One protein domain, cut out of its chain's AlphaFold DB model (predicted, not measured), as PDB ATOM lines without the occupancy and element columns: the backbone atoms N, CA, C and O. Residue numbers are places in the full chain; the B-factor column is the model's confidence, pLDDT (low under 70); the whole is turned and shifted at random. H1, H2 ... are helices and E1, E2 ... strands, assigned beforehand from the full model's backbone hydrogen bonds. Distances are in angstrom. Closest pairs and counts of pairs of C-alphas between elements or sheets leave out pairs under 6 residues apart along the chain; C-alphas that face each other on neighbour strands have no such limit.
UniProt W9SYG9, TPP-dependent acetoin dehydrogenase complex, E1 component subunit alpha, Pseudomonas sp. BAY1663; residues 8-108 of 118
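This is residues 8 to 108 of the 118 residues of the protein "TPP-dependent acetoin dehydrogenase complex, E1 component subunit alpha" of Pseudomonas sp. BAY1663 (UniProt W9SYG9). A small parallel three-stranded sheet forms the core, with H4 packed along one face and H2 on the other, and H1 side by side with H2 farther out. H3 and the long loop of residues 49 to 71 extend the domain past the E2 edge, away from the far end of H4. The printed part has 101 residues, with the order H1 E1 H2 H3 E2 H4 E3 and the sheet order E2 E1 E3; the class is mixed, helices and strands, though named elements hold just 46 residues. It is compact and rounded, with a radius of gyration of the C-alphas of 13.1 A and spans of 38 by 30 by 23 A.

Start in the sheet with E1, residues 23 to 26, 10.2 A long, from C-alpha 23 at (-7.106, 19.855, -12.208). Beside it find E2, residues 72 to 74, and E3, residues 101 to 103, which ends at (-7.050, 25.278, -5.711). H4, residues 82 to 94, is the longest helix at 18.4 A. Find H1, residues 8 to 15, from C-alpha 8 at (5.461, 33.150, -10.393), then H2, residues 31 to 37, and H3, residues 41 to 48.

Look first at inner strand E1. It is parallel to E3 at 6 degrees, with N 25 and O 102 at 2.9 A, and to E2 at 22 degrees, with N 26 and O 73 at 2.8 A. Residues 66 to 67 pair antiparallel with 72 to 73 of E2. The domain has three layers, a sheet with helices on both faces: H4 is on one face of the sheet E2 E1 E3 and H2 is on the opposite face. H4 is over E3 at a height of 7.6 A, running along the strands; its closest C-alphas to E3 are Ala 89 and Ala 101, 5.3 A apart. H2 is over E1 and only just over E2, on which 3 of its C-alphas fall, at a height of 9.1 A. E1, H2 H3, E2 is a strand-helix-strand unit, two parallel neighbour strands joined through helices; E2, H4, E3 is a split one, with E1 between its strands; both crossovers are right-handed. H1 touches H2 at a shallow tilt of 28 degrees, the same way, closest at the C-alphas of Ala 11 and Ile 33, 4.9 A. H3 is close to H2 but not clearly touching, closest at the C-alphas of Val 35 and Leu 41, 7.0 A. In H1, H2, H3 and H4 every O i to N i+4 pair is within hydrogen-bond range.

The two C-alphas farthest apart, Phe 49 and Gly 96, are 39.0 A apart. The printed part has no cut, and its long link is H3 to E2, 23 residues. The mean pLDDT of the printed part is 92.3, and no printed residue is under 70.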
ATOM      1  N   GLU A   8       5.105  34.140  -9.374       91.94
ATOM      2  CA  GLU A   8       5.461  33.150 -10.393       91.94
ATOM      3  C   GLU A   8       6.049  31.852  -9.810       91.94
ATOM      4  O   GLU A   8       5.641  30.775 -10.260       91.94
ATOM      5  N   PRO A   9       6.927  31.889  -8.780       92.19
ATOM      6  CA  PRO A   9       7.504  30.668  -8.226       92.19
ATOM      7  C   PRO A   9       6.474  29.707  -7.624       92.19
ATOM      8  O   PRO A   9       6.678  28.496  -7.694       92.19
ATOM      9  N   CYS A  10       5.363  30.200  -7.057       90.94
ATOM     10  CA  CYS A  10       4.363  29.314  -6.451       90.94
ATOM     11  C   CYS A  10       3.578  28.536  -7.514       90.94
ATOM     12  O   CYS A  10       3.314  27.347  -7.338       90.94
ATOM     13  N   ALA A  11       3.277  29.177  -8.646       91.38
ATOM     14  CA  ALA A  11       2.629  28.531  -9.777       91.38
ATOM     15  C   ALA A  11       3.531  27.454 -10.389       91.38
ATOM     16  O   ALA A  11       3.101  26.311 -10.537       91.38
ATOM     17  N   VAL A  12       4.785  27.803 -10.694       92.88
ATOM     18  CA  VAL A  12       5.746  26.881 -11.317       92.88
ATOM     19  C   VAL A  12       6.079  25.721 -10.382       92.88
ATOM     20  O   VAL A  12       6.050  24.573 -10.811       92.88
ATOM     21  N   GLY A  13       6.340  25.994  -9.100       94.06
ATOM     22  CA  GLY A  13       6.711  24.965  -8.129       94.06
ATOM     23  C   GLY A  13       5.634  23.896  -7.947       94.06
ATOM     24  O   GLY A  13       5.957  22.714  -7.853       94.06
ATOM     25  N   VAL A  14       4.358  24.287  -7.955       94.12
ATOM     26  CA  VAL A  14       3.248  23.331  -7.875       94.12
ATOM     27  C   VAL A  14       3.015  22.652  -9.224       94.12
ATOM     28  O   VAL A  14       3.010  21.428  -9.288       94.12
ATOM     29  N   CYS A  15       2.864  23.422 -10.308       94.31
ATOM     30  CA  CYS A  15       2.478  22.874 -11.612       94.31
ATOM     31  C   CYS A  15       3.545  21.957 -12.228       94.31
ATOM     32  O   CYS A  15       3.182  21.046 -12.962       94.31
ATOM     33  N   ALA A  16       4.827  22.135 -11.893       93.81
ATOM     34  CA  ALA A  16       5.906  21.249 -12.340       93.81
ATOM     35  C   ALA A  16       5.783  19.805 -11.817       93.81
ATOM     36  O   ALA A  16       6.396  18.904 -12.381       93.81
ATOM     37  N   HIS A  17       5.006  19.587 -10.752       94.31
ATOM     38  CA  HIS A  17       4.761  18.268 -10.163       94.31
ATOM     39  C   HIS A  17       3.364  17.725 -10.490       94.31
ATOM     40  O   HIS A  17       2.975  16.693  -9.947       94.31
ATOM     41  N   LEU A  18       2.594  18.433 -11.323       94.00
ATOM     42  CA  LEU A  18       1.263  18.007 -11.729       94.00
ATOM     43  C   LEU A  18       1.319  17.206 -13.026       94.00
ATOM     44  O   LEU A  18       1.993  17.574 -13.985       94.00
ATOM     45  N   GLU A  19       0.505  16.167 -13.076       93.44
ATOM     46  CA  GLU A  19       0.249  15.374 -14.265       93.44
ATOM     47  C   GLU A  19      -0.802  16.049 -15.164       93.44
ATOM     48  O   GLU A  19      -1.565  16.939 -14.758       93.44
ATOM     49  N   ALA A  20      -0.901  15.593 -16.414       88.75
ATOM     50  CA  ALA A  20      -1.878  16.117 -17.377       88.75
ATOM     51  C   ALA A  20      -3.337  15.963 -16.898       88.75
ATOM     52  O   ALA A  20      -4.201  16.782 -17.217       88.75
ATOM     53  N   GLY A  21      -3.610  14.918 -16.109       88.94
ATOM     54  CA  GLY A  21      -4.932  14.638 -15.544       88.94
ATOM     55  C   GLY A  21      -5.306  15.488 -14.328       88.94
ATOM     56  O   GLY A  21      -6.471  15.450 -13.924       88.94
ATOM     57  N   ASP A  22      -4.354  16.231 -13.760       94.81
ATOM     58  CA  ASP A  22      -4.579  17.033 -12.561       94.81
ATOM     59  C   ASP A  22      -5.287  18.337 -12.892       94.81
ATOM     60  O   ASP A  22      -5.001  18.983 -13.904       94.81
ATOM     61  N   ILE A  23      -6.191  18.734 -12.004       95.81
ATOM     62  CA  ILE A  23      -7.106  19.855 -12.208       95.81
ATOM     63  C   ILE A  23      -6.624  21.049 -11.394       95.81
ATOM     64  O   ILE A  23      -6.259  20.903 -10.229       95.81
ATOM     65  N   VAL A  24      -6.629  22.236 -11.996       96.50
ATOM     66  CA  VAL A  24      -6.178  23.470 -11.347       96.50
ATOM     67  C   VAL A  24      -7.264  24.532 -11.414       96.50
ATOM     68  O   VAL A  24      -7.706  24.904 -12.501       96.50
ATOM     69  N   THR A  25      -7.639  25.061 -10.250       95.56
ATOM     70  CA  THR A  25      -8.464  26.265 -10.131       95.56
ATOM     71  C   THR A  25      -7.616  27.431  -9.623       95.56
ATOM     72  O   THR A  25      -6.814  27.293  -8.696       95.56
ATOM     73  N   ALA A  26      -7.759  28.595 -10.254       93.56
ATOM     74  CA  ALA A  26      -6.966  29.787  -9.970       93.56
ATOM     75  C   ALA A  26      -7.822  31.008  -9.597       93.56
ATOM     76  O   ALA A  26      -9.027  31.071  -9.844       93.56
ATOM     77  N   THR A  27      -7.165  31.997  -8.991       91.88
ATOM     78  CA  THR A  27      -7.785  33.239  -8.501       91.88
ATOM     79  C   THR A  27      -7.942  34.303  -9.599       91.88
ATOM     80  O   THR A  27      -7.595  34.092 -10.758       91.88
ATOM     81  N   HIS A  28      -8.341  35.512  -9.189       89.56
ATOM     82  CA  HIS A  28      -8.355  36.738  -9.991       89.56
ATOM     83  C   HIS A  28      -6.980  37.201 -10.521       89.56
ATOM     84  O   HIS A  28      -6.911  38.169 -11.283       89.56
ATOM     85  N   ARG A  29      -5.885  36.532 -10.133       88.88
ATOM     86  CA  ARG A  29      -4.515  36.743 -10.634       88.88
ATOM     87  C   ARG A  29      -4.001  35.500 -11.383       88.88
ATOM     88  O   ARG A  29      -3.011  34.914 -10.960       88.88
ATOM     89  N   PRO A  30      -4.656  35.037 -12.461       90.75
ATOM     90  CA  PRO A  30      -4.505  33.654 -12.911       90.75
ATOM     91  C   PRO A  30      -3.350  33.406 -13.883       90.75
ATOM     92  O   PRO A  30      -2.968  32.258 -14.066       90.75
ATOM     93  N   HIS A  31      -2.800  34.437 -14.532       93.56
ATOM     94  CA  HIS A  31      -2.010  34.255 -15.765       93.56
ATOM     95  C   HIS A  31      -0.750  33.416 -15.569       93.56
ATOM     96  O   HIS A  31      -0.495  32.508 -16.349       93.56
ATOM     97  N   HIS A  32      -0.002  33.661 -14.497       92.75
ATOM     98  CA  HIS A  32       1.177  32.863 -14.157       92.75
ATOM     99  C   HIS A  32       0.847  31.379 -13.901       92.75
ATOM    100  O   HIS A  32       1.611  30.508 -14.303       92.75
ATOM    101  N   ILE A  33      -0.314  31.084 -13.302       94.88
ATOM    102  CA  ILE A  33      -0.790  29.714 -13.055       94.88
ATOM    103  C   ILE A  33      -1.264  29.069 -14.359       94.88
ATOM    104  O   ILE A  33      -0.935  27.916 -14.616       94.88
ATOM    105  N   ALA A  34      -1.982  29.813 -15.204       94.19
ATOM    106  CA  ALA A  34      -2.428  29.348 -16.517       94.19
ATOM    107  C   ALA A  34      -1.235  28.923 -17.387       94.19
ATOM    108  O   ALA A  34      -1.211  27.818 -17.923       94.19
ATOM    109  N   VAL A  35      -0.207  29.775 -17.455       94.56
ATOM    110  CA  VAL A  35       1.029  29.488 -18.194       94.56
ATOM    111  C   VAL A  35       1.759  28.290 -17.586       94.56
ATOM    112  O   VAL A  35       2.149  27.388 -18.321       94.56
ATOM    113  N   ALA A  36       1.897  28.231 -16.258       93.94
ATOM    114  CA  ALA A  36       2.557  27.111 -15.587       93.94
ATOM    115  C   ALA A  36       1.816  25.773 -15.773       93.94
ATOM    116  O   ALA A  36       2.460  24.730 -15.837       93.94
ATOM    117  N   LYS A  37       0.480  25.791 -15.893       94.88
ATOM    118  CA  LYS A  37      -0.339  24.600 -16.168       94.88
ATOM    119  C   LYS A  37      -0.357  24.202 -17.653       94.88
ATOM    120  O   LYS A  37      -0.821  23.114 -17.979       94.88
ATOM    121  N   GLY A  38       0.176  25.044 -18.539       93.94
ATOM    122  CA  GLY A  38       0.317  24.747 -19.966       93.94
ATOM    123  C   GLY A  38      -0.828  25.249 -20.847       93.94
ATOM    124  O   GLY A  38      -1.008  24.726 -21.943       93.94
ATOM    125  N   VAL A  39      -1.601  26.243 -20.399       95.25
ATOM    126  CA  VAL A  39      -2.590  26.918 -21.257       95.25
ATOM    127  C   VAL A  39      -1.881  27.544 -22.460       95.25
ATOM    128  O   VAL A  39      -0.834  28.180 -22.304       95.25
ATOM    129  N   ASP A  40      -2.461  27.395 -23.655       95.56
ATOM    130  CA  ASP A  40      -1.889  27.980 -24.869       95.56
ATOM    131  C   ASP A  40      -1.815  29.512 -24.762       95.56
ATOM    132  O   ASP A  40      -2.807  30.202 -24.506       95.56
ATOM    133  N   LEU A  41      -0.614  30.055 -24.963       94.94
ATOM    134  CA  LEU A  41      -0.346  31.479 -24.782       94.94
ATOM    135  C   LEU A  41      -1.077  32.346 -25.817       94.94
ATOM    136  O   LEU A  41      -1.516  33.448 -25.483       94.94
ATOM    137  N   ASN A  42      -1.226  31.867 -27.054       95.31
ATOM    138  CA  ASN A  42      -1.887  32.619 -28.118       95.31
ATOM    139  C   ASN A  42      -3.395  32.673 -27.885       95.31
ATOM    140  O   ASN A  42      -3.992  33.743 -28.011       95.31
ATOM    141  N   GLU A  43      -4.007  31.550 -27.510       95.19
ATOM    142  CA  GLU A  43      -5.430  31.478 -27.181       95.19
ATOM    143  C   GLU A  43      -5.754  32.239 -25.890       95.19
ATOM    144  O   GLU A  43      -6.744  32.972 -25.838       95.19
ATOM    145  N   MET A  44      -4.890  32.158 -24.869       94.62
ATOM    146  CA  MET A  44      -5.021  32.970 -23.655       94.62
ATOM    147  C   MET A  44      -4.956  34.465 -23.983       94.62
ATOM    148  O   MET A  44      -5.778  35.245 -23.503       94.62
ATOM    149  N   MET A  45      -4.007  34.880 -24.823       94.56
ATOM    150  CA  MET A  45      -3.898  36.269 -25.261       94.56
ATOM    151  C   MET A  45      -5.126  36.687 -26.076       94.56
ATOM    152  O   MET A  45      -5.692  37.754 -25.850       94.56
ATOM    153  N   ALA A  46      -5.594  35.841 -26.993       95.12
ATOM    154  CA  ALA A  46      -6.814  36.090 -27.748       95.12
ATOM    155  C   ALA A  46      -8.028  36.288 -26.823       95.12
ATOM    156  O   ALA A  46      -8.801  37.218 -27.045       95.12
ATOM    157  N   GLU A  47      -8.144  35.494 -25.756       94.75
ATOM    158  CA  GLU A  47      -9.201  35.627 -24.749       94.75
ATOM    159  C   GLU A  47      -9.102  36.948 -23.978       94.75
ATOM    160  O   GLU A  47     -10.087  37.673 -23.855       94.75
ATOM    161  N   ILE A  48      -7.898  37.312 -23.525       92.62
ATOM    162  CA  ILE A  48      -7.632  38.578 -22.824       92.62
ATOM    163  C   ILE A  48      -8.045  39.790 -23.673       92.62
ATOM    164  O   ILE A  48      -8.548  40.776 -23.134       92.62
ATOM    165  N   PHE A  49      -7.846  39.717 -24.990       93.94
ATOM    166  CA  PHE A  49      -8.185  40.781 -25.939       93.94
ATOM    167  C   PHE A  49      -9.597  40.666 -26.535       93.94
ATOM    168  O   PHE A  49      -9.931  41.436 -27.435       93.94
ATOM    169  N   GLY A  50     -10.427  39.732 -26.062       92.38
ATOM    170  CA  GLY A  50     -11.813  39.584 -26.516       92.38
ATOM    171  C   GLY A  50     -11.956  39.098 -27.962       92.38
ATOM    172  O   GLY A  50     -12.950  39.389 -28.625       92.38
ATOM    173  N   LYS A  51     -10.954  38.388 -28.491       94.25
ATOM    174  CA  LYS A  51     -10.994  37.830 -29.847       94.25
ATOM    175  C   LYS A  51     -11.801  36.533 -29.874       94.25
ATOM    176  O   LYS A  51     -11.746  35.736 -28.945       94.25
ATOM    177  N   ALA A  52     -12.455  36.265 -31.005       93.94
ATOM    178  CA  ALA A  52     -13.226  35.036 -31.219       93.94
ATOM    179  C   ALA A  52     -12.382  33.748 -31.146       93.94
ATOM    180  O   ALA A  52     -12.921  32.680 -30.889       93.94
ATOM    181  N   THR A  53     -11.065  33.850 -31.354       93.69
ATOM    182  CA  THR A  53     -10.106  32.744 -31.205       93.69
ATOM    183  C   THR A  53      -9.626  32.551 -29.761       93.69
ATOM    184  O   THR A  53      -8.653  31.841 -29.539       93.69
ATOM    185  N   GLY A  54     -10.224  33.249 -28.794       92.75
ATOM    186  CA  GLY A  54      -9.941  33.053 -27.378       92.75
ATOM    187  C   GLY A  54     -10.493  31.728 -26.857       92.75
ATOM    188  O   GLY A  54     -11.418  31.161 -27.441       92.75
ATOM    189  N   LEU A  55      -9.947  31.272 -25.733       91.94
ATOM    190  CA  LEU A  55     -10.325  30.036 -25.034       91.94
ATOM    191  C   LEU A  55     -11.846  29.845 -24.857       91.94
ATOM    192  O   LEU A  55     -12.355  28.732 -24.953       91.94
ATOM    193  N   SER A  56     -12.572  30.942 -24.630       91.81
ATOM    194  CA  SER A  56     -14.026  30.992 -24.437       91.81
ATOM    195  C   SER A  56     -14.708  31.898 -25.474       91.81
ATOM    196  O   SER A  56     -15.789  32.449 -25.231       91.81
ATOM    197  N   GLY A  57     -14.071  32.094 -26.632       91.25
ATOM    198  CA  GLY A  57     -14.543  32.983 -27.691       91.25
ATOM    199  C   GLY A  57     -14.455  34.472 -27.340       91.25
ATOM    200  O   GLY A  57     -15.245  35.259 -27.861       91.25
ATOM    201  N   GLY A  58     -13.548  34.858 -26.436       89.44
ATOM    202  CA  GLY A  58     -13.312  36.248 -26.043       89.44
ATOM    203  C   GLY A  58     -14.309  36.806 -25.024       89.44
ATOM    204  O   GLY A  58     -14.406  38.021 -24.866       89.44
ATOM    205  N   ARG A  59     -15.088  35.946 -24.356       90.25
ATOM    206  CA  ARG A  59     -16.156  36.346 -23.419       90.25
ATOM    207  C   ARG A  59     -15.733  36.361 -21.952       90.25
ATOM    208  O   ARG A  59     -16.329  37.088 -21.165       90.25
ATOM    209  N   GLY A  60     -14.752  35.549 -21.576       84.69
ATOM    210  CA  GLY A  60     -14.241  35.431 -20.211       84.69
ATOM    211  C   GLY A  60     -13.199  36.494 -19.854       84.69
ATOM    212  O   GLY A  60     -13.036  36.848 -18.681       84.69
ATOM    213  N   GLY A  61     -12.512  37.043 -20.859       88.25
ATOM    214  CA  GLY A  61     -11.490  38.068 -20.661       88.25
ATOM    215  C   GLY A  61     -10.333  37.575 -19.786       88.25
ATOM    216  O   GLY A  61     -10.069  36.381 -19.663       88.25
ATOM    217  N   HIS A  62      -9.624  38.492 -19.124       87.88
ATOM    218  CA  HIS A  62      -8.422  38.134 -18.354       87.88
ATOM    219  C   HIS A  62      -8.695  37.441 -17.008       87.88
ATOM    220  O   HIS A  62      -7.737  37.047 -16.346       87.88
ATOM    221  N   MET A  63      -9.959  37.340 -16.585       87.38
ATOM    222  CA  MET A  63     -10.375  36.904 -15.239       87.38
ATOM    223  C   MET A  63     -11.116  35.569 -15.217       87.38
ATOM    224  O   MET A  63     -11.208  34.957 -14.154       87.38
ATOM    225  N   HIS A  64     -11.636  35.129 -16.364       90.62
ATOM    226  CA  HIS A  64     -12.401  33.891 -16.517       90.62
ATOM    227  C   HIS A  64     -11.816  33.047 -17.655       90.62
ATOM    228  O   HIS A  64     -12.495  32.689 -18.617       90.62
ATOM    229  N   LEU A  65     -10.515  32.775 -17.558       92.06
ATOM    230  CA  LEU A  65      -9.821  31.838 -18.430       92.06
ATOM    231  C   LEU A  65     -10.243  30.408 -18.076       92.06
ATOM    232  O   LEU A  65     -10.303  30.029 -16.904       92.06
ATOM    233  N   PHE A  66     -10.500  29.609 -19.104       93.56
ATOM    234  CA  PHE A  66     -10.868  28.206 -18.978       93.56
ATOM    235  C   PHE A  66     -10.225  27.428 -20.118       93.56
ATOM    236  O   PHE A  66     -10.410  27.784 -21.273       93.56
ATOM    237  N   ASP A  67      -9.494  26.362 -19.808       94.31
ATOM    238  CA  ASP A  67      -8.963  25.454 -20.818       94.31
ATOM    239  C   ASP A  67      -9.155  24.006 -20.365       94.31
ATOM    240  O   ASP A  67      -8.444  23.487 -19.499       94.31
ATOM    241  N   GLY A  68     -10.138  23.341 -20.973       91.75
ATOM    242  CA  GLY A  68     -10.453  21.945 -20.687       91.75
ATOM    243  C   GLY A  68      -9.377  20.958 -21.150       91.75
ATOM    244  O   GLY A  68      -9.353  19.836 -20.655       91.75
ATOM    245  N   ARG A  69      -8.470  21.350 -22.058       92.69
ATOM    246  CA  ARG A  69      -7.394  20.468 -22.552       92.69
ATOM    247  C   ARG A  69      -6.316  20.256 -21.495       92.69
ATOM    248  O   ARG A  69      -5.764  19.165 -21.402       92.69
ATOM    249  N   VAL A  70      -6.060  21.281 -20.684       94.44
ATOM    250  CA  VAL A  70      -5.076  21.254 -19.589       94.44
ATOM    251  C   VAL A  70      -5.727  21.301 -18.208       94.44
ATOM    252  O   VAL A  70      -5.047  21.523 -17.212       94.44
ATOM    253  N   ASN A  71      -7.043  21.072 -18.125       94.56
ATOM    254  CA  ASN A  71      -7.800  21.048 -16.872       94.56
ATOM    255  C   ASN A  71      -7.613  22.315 -16.009       94.56
ATOM    256  O   ASN A  71      -7.479  22.232 -14.785       94.56
ATOM    257  N   PHE A  72      -7.595  23.485 -16.650       96.00
ATOM    258  CA  PHE A  72      -7.393  24.774 -15.993       96.00
ATOM    259  C   PHE A  72      -8.675  25.609 -15.981       96.00
ATOM    260  O   PHE A  72      -9.353  25.748 -17.002       96.00
ATOM    261  N   SER A  73      -8.976  26.235 -14.846       94.25
ATOM    262  CA  SER A  73     -10.002  27.273 -14.750       94.25
ATOM    263  C   SER A  73      -9.598  28.375 -13.779       94.25
ATOM    264  O   SER A  73      -8.845  28.156 -12.829       94.25
ATOM    265  N   CYS A  74     -10.110  29.584 -13.986       92.62
ATOM    266  CA  CYS A  74      -9.966  30.660 -13.016       92.62
ATOM    267  C   CYS A  74     -11.228  31.498 -12.882       92.62
ATOM    268  O   CYS A  74     -12.079  31.536 -13.773       92.62
ATOM    269  N   SER A  75     -11.309  32.218 -11.768       89.00
ATOM    270  CA  SER A  75     -12.407  33.138 -11.515       89.00
ATOM    271  C   SER A  75     -11.964  34.403 -10.808       89.00
ATOM    272  O   SER A  75     -11.049  34.406  -9.979       89.00
ATOM    273  N   GLY A  76     -12.678  35.489 -11.105       84.81
ATOM    274  CA  GLY A  76     -12.581  36.731 -10.354       84.81
ATOM    275  C   GLY A  76     -13.288  36.723  -9.004       84.81
ATOM    276  O   GLY A  76     -13.031  37.617  -8.198       84.81
ATOM    277  N   ILE A  77     -14.137  35.730  -8.729       85.56
ATOM    278  CA  ILE A  77     -14.823  35.609  -7.444       85.56
ATOM    279  C   ILE A  77     -13.870  35.005  -6.413       85.56
ATOM    280  O   ILE A  77     -13.288  33.936  -6.601       85.56
ATOM    281  N   ILE A  78     -13.695  35.716  -5.301       84.88
ATOM    282  CA  ILE A  78     -12.826  35.284  -4.207       84.88
ATOM    283  C   ILE A  78     -13.356  33.965  -3.629       84.88
ATOM    284  O   ILE A  78     -14.558  33.822  -3.438       84.88
ATOM    285  N   ALA A  79     -12.451  33.019  -3.356       83.12
ATOM    286  CA  ALA A  79     -12.743  31.694  -2.794       83.12
ATOM    287  C   ALA A  79     -13.573  30.731  -3.673       83.12
ATOM    288  O   ALA A  79     -13.701  29.561  -3.313       83.12
ATOM    289  N   GLU A  80     -14.069  31.157  -4.841       87.56
ATOM    290  CA  GLU A  80     -14.949  30.320  -5.670       87.56
ATOM    291  C   GLU A  80     -14.276  29.022  -6.132       87.56
ATOM    292  O   GLU A  80     -14.900  27.970  -6.082       87.56
ATOM    293  N   GLY A  81     -12.986  29.066  -6.480       86.88
ATOM    294  CA  GLY A  81     -12.245  27.913  -7.008       86.88
ATOM    295  C   GLY A  81     -12.122  26.705  -6.065       86.88
ATOM    296  O   GLY A  81     -11.835  25.605  -6.544       86.88
ATOM    297  N   MET A  82     -12.376  26.863  -4.759       90.12
ATOM    298  CA  MET A  82     -12.252  25.773  -3.783       90.12
ATOM    299  C   MET A  82     -13.314  24.685  -3.977       90.12
ATOM    300  O   MET A  82     -12.992  23.498  -3.988       90.12
ATOM    301  N   GLY A  83     -14.579  25.077  -4.155       90.75
ATOM    302  CA  GLY A  83     -15.691  24.136  -4.333       90.75
ATOM    303  C   GLY A  83     -15.535  23.262  -5.585       90.75
ATOM    304  O   GLY A  83     -15.563  22.035  -5.468       90.75
ATOM    305  N   PRO A  84     -15.305  23.858  -6.772       91.94
ATOM    306  CA  PRO A  84     -15.023  23.125  -7.999       91.94
ATOM    307  C   PRO A  84     -13.806  22.203  -7.888       91.94
ATOM    308  O   PRO A  84     -13.871  21.081  -8.384       91.94
ATOM    309  N   ALA A  85     -12.732  22.612  -7.200       93.12
ATOM    310  CA  ALA A  85     -11.571  21.743  -6.983       93.12
ATOM    311  C   ALA A  85     -11.918  20.512  -6.124       93.12
ATOM    312  O   ALA A  85     -11.546  19.393  -6.475       93.12
ATOM    313  N   VAL A  86     -12.688  20.681  -5.044       94.12
ATOM    314  CA  VAL A  86     -13.159  19.550  -4.222       94.12
ATOM    315  C   VAL A  86     -14.072  18.625  -5.030       94.12
ATOM    316  O   VAL A  86     -13.898  17.408  -4.996       94.12
ATOM    317  N   GLY A  87     -15.010  19.182  -5.801       93.69
ATOM    318  CA  GLY A  87     -15.888  18.400  -6.674       93.69
ATOM    319  C   GLY A  87     -15.119  17.633  -7.753       93.69
ATOM    320  O   GLY A  87     -15.415  16.470  -8.026       93.69
ATOM    321  N   ALA A  88     -14.088  18.251  -8.328       93.25
ATOM    322  CA  ALA A  88     -13.181  17.631  -9.284       93.25
ATOM    323  C   ALA A  88     -12.412  16.446  -8.673       93.25
ATOM    324  O   ALA A  88     -12.398  15.362  -9.260       93.25
ATOM    325  N   ALA A  89     -11.840  16.622  -7.478       93.81
ATOM    326  CA  ALA A  89     -11.167  15.550  -6.745       93.81
ATOM    327  C   ALA A  89     -12.127  14.402  -6.388       93.81
ATOM    328  O   ALA A  89     -11.818  13.235  -6.632       93.81
ATOM    329  N   LEU A  90     -13.326  14.718  -5.885       96.00
ATOM    330  CA  LEU A  90     -14.351  13.719  -5.577       96.00
ATOM    331  C   LEU A  90     -14.771  12.939  -6.830       96.00
ATOM    332  O   LEU A  90     -14.872  11.715  -6.803       96.00
ATOM    333  N   SER A  91     -14.953  13.630  -7.954       94.12
ATOM    334  CA  SER A  91     -15.296  13.009  -9.233       94.12
ATOM    335  C   SER A  91     -14.213  12.037  -9.716       94.12
ATOM    336  O   SER A  91     -14.536  10.952 -10.206       94.12
ATOM    337  N   ARG A  92     -12.925  12.372  -9.536       93.44
ATOM    338  CA  ARG A  92     -11.798  11.463  -9.822       93.44
ATOM    339  C   ARG A  92     -11.857  10.212  -8.948       93.44
ATOM    340  O   ARG A  92     -11.790   9.106  -9.483       93.44
ATOM    341  N   GLN A  93     -12.073  10.392  -7.645       94.44
ATOM    342  CA  GLN A  93     -12.205   9.293  -6.689       94.44
ATOM    343  C   GLN A  93     -13.368   8.357  -7.051       94.44
ATOM    344  O   GLN A  93     -13.179   7.147  -7.127       94.44
ATOM    345  N   MET A  94     -14.552   8.909  -7.338       96.75
ATOM    346  CA  MET A  94     -15.742   8.131  -7.708       96.75
ATOM    347  C   MET A  94     -15.567   7.349  -9.016       96.75
ATOM    348  O   MET A  94     -16.167   6.294  -9.188       96.75
ATOM    349  N   GLN A  95     -14.749   7.859  -9.938       95.44
ATOM    350  CA  GLN A  95     -14.456   7.211 -11.219       95.44
ATOM    351  C   GLN A  95     -13.258   6.250 -11.157       95.44
ATOM    352  O   GLN A  95     -12.914   5.669 -12.184       95.44
ATOM    353  N   GLY A  96     -12.586   6.114 -10.006       93.75
ATOM    354  CA  GLY A  96     -11.352   5.329  -9.894       93.75
ATOM    355  C   GLY A  96     -10.215   5.854 -10.778       93.75
ATOM    356  O   GLY A  96      -9.363   5.083 -11.211       93.75
ATOM    357  N   LYS A  97     -10.219   7.156 -11.096       93.12
ATOM    358  CA  LYS A  97      -9.198   7.795 -11.933       93.12
ATOM    359  C   LYS A  97      -8.101   8.396 -11.052       93.12
ATOM    360  O   LYS A  97      -8.436   9.053 -10.066       93.12
ATOM    361  N   PRO A  98      -6.816   8.234 -11.411       91.06
ATOM    362  CA  PRO A  98      -5.729   8.892 -10.699       91.06
ATOM    363  C   PRO A  98      -5.760  10.412 -10.927       91.06
ATOM    364  O   PRO A  98      -6.376  10.900 -11.884       91.06
ATOM    365  N   GLY A  99      -5.069  11.138 -10.049       91.38
ATOM    366  CA  GLY A  99      -4.850  12.582 -10.137       91.38
ATOM    367  C   GLY A  99      -5.337  13.355  -8.911       91.38
ATOM    368  O   GLY A  99      -6.056  12.831  -8.058       91.38
ATOM    369  N   VAL A 100      -4.937  14.618  -8.840       94.94
ATOM    370  CA  VAL A 100      -5.270  15.567  -7.774       94.94
ATOM    371  C   VAL A 100      -5.976  16.799  -8.338       94.94
ATOM    372  O   VAL A 100      -5.913  17.101  -9.531       94.94
ATOM    373  N   ALA A 101      -6.661  17.532  -7.462       95.50
ATOM    374  CA  ALA A 101      -7.163  18.863  -7.769       95.50
ATOM    375  C   ALA A 101      -6.489  19.883  -6.848       95.50
ATOM    376  O   ALA A 101      -6.447  19.696  -5.631       95.50
ATOM    377  N   VAL A 102      -5.976  20.961  -7.431       95.25
ATOM    378  CA  VAL A 102      -5.294  22.047  -6.728       95.25
ATOM    379  C   VAL A 102      -6.108  23.323  -6.875       95.25
ATOM    380  O   VAL A 102      -6.404  23.752  -7.987       95.25
ATOM    381  N   SER A 103      -6.428  23.955  -5.746       94.38
ATOM    382  CA  SER A 103      -7.050  25.278  -5.711       94.38
ATOM    383  C   SER A 103      -6.049  26.303  -5.201       94.38
ATOM    384  O   SER A 103      -5.698  26.293  -4.021       94.38
ATOM    385  N   PHE A 104      -5.628  27.227  -6.059       92.88
ATOM    386  CA  PHE A 104      -4.844  28.382  -5.632       92.88
ATOM    387  C   PHE A 104      -5.771  29.407  -4.980       92.88
ATOM    388  O   PHE A 104      -6.767  29.822  -5.573       92.88
ATOM    389  N   ILE A 105      -5.429  29.841  -3.768       90.94
ATOM    390  CA  ILE A 105      -6.170  30.860  -3.022       90.94
ATOM    391  C   ILE A 105      -5.210  31.909  -2.461       90.94
ATOM    392  O   ILE A 105      -4.057  31.614  -2.155       90.94
ATOM    393  N   GLY A 106      -5.687  33.147  -2.337       85.12
ATOM    394  CA  GLY A 106      -4.981  34.179  -1.578       85.12
ATOM    395  C   GLY A 106      -5.283  34.055  -0.085       85.12
ATOM    396  O   GLY A 106      -6.324  33.524   0.288       85.12
ATOM    397  N   GLU A 107      -4.422  34.606   0.765       84.88
ATOM    398  CA  GLU A 107      -4.624  34.593   2.223       84.88
ATOM    399  C   GLU A 107      -5.969  35.234   2.621       84.88
ATOM    400  O   GLU A 107      -6.779  34.589   3.278       84.88
ATOM    401  N   GLY A 108      -6.305  36.412   2.083       79.06
ATOM    402  CA  GLY A 108      -7.613  37.038   2.333       79.06
ATOM    403  C   GLY A 108      -8.815  36.233   1.809       79.06
ATOM    404  O   GLY A 108      -9.941  36.438   2.258       79.06
TER     405      GLY A 108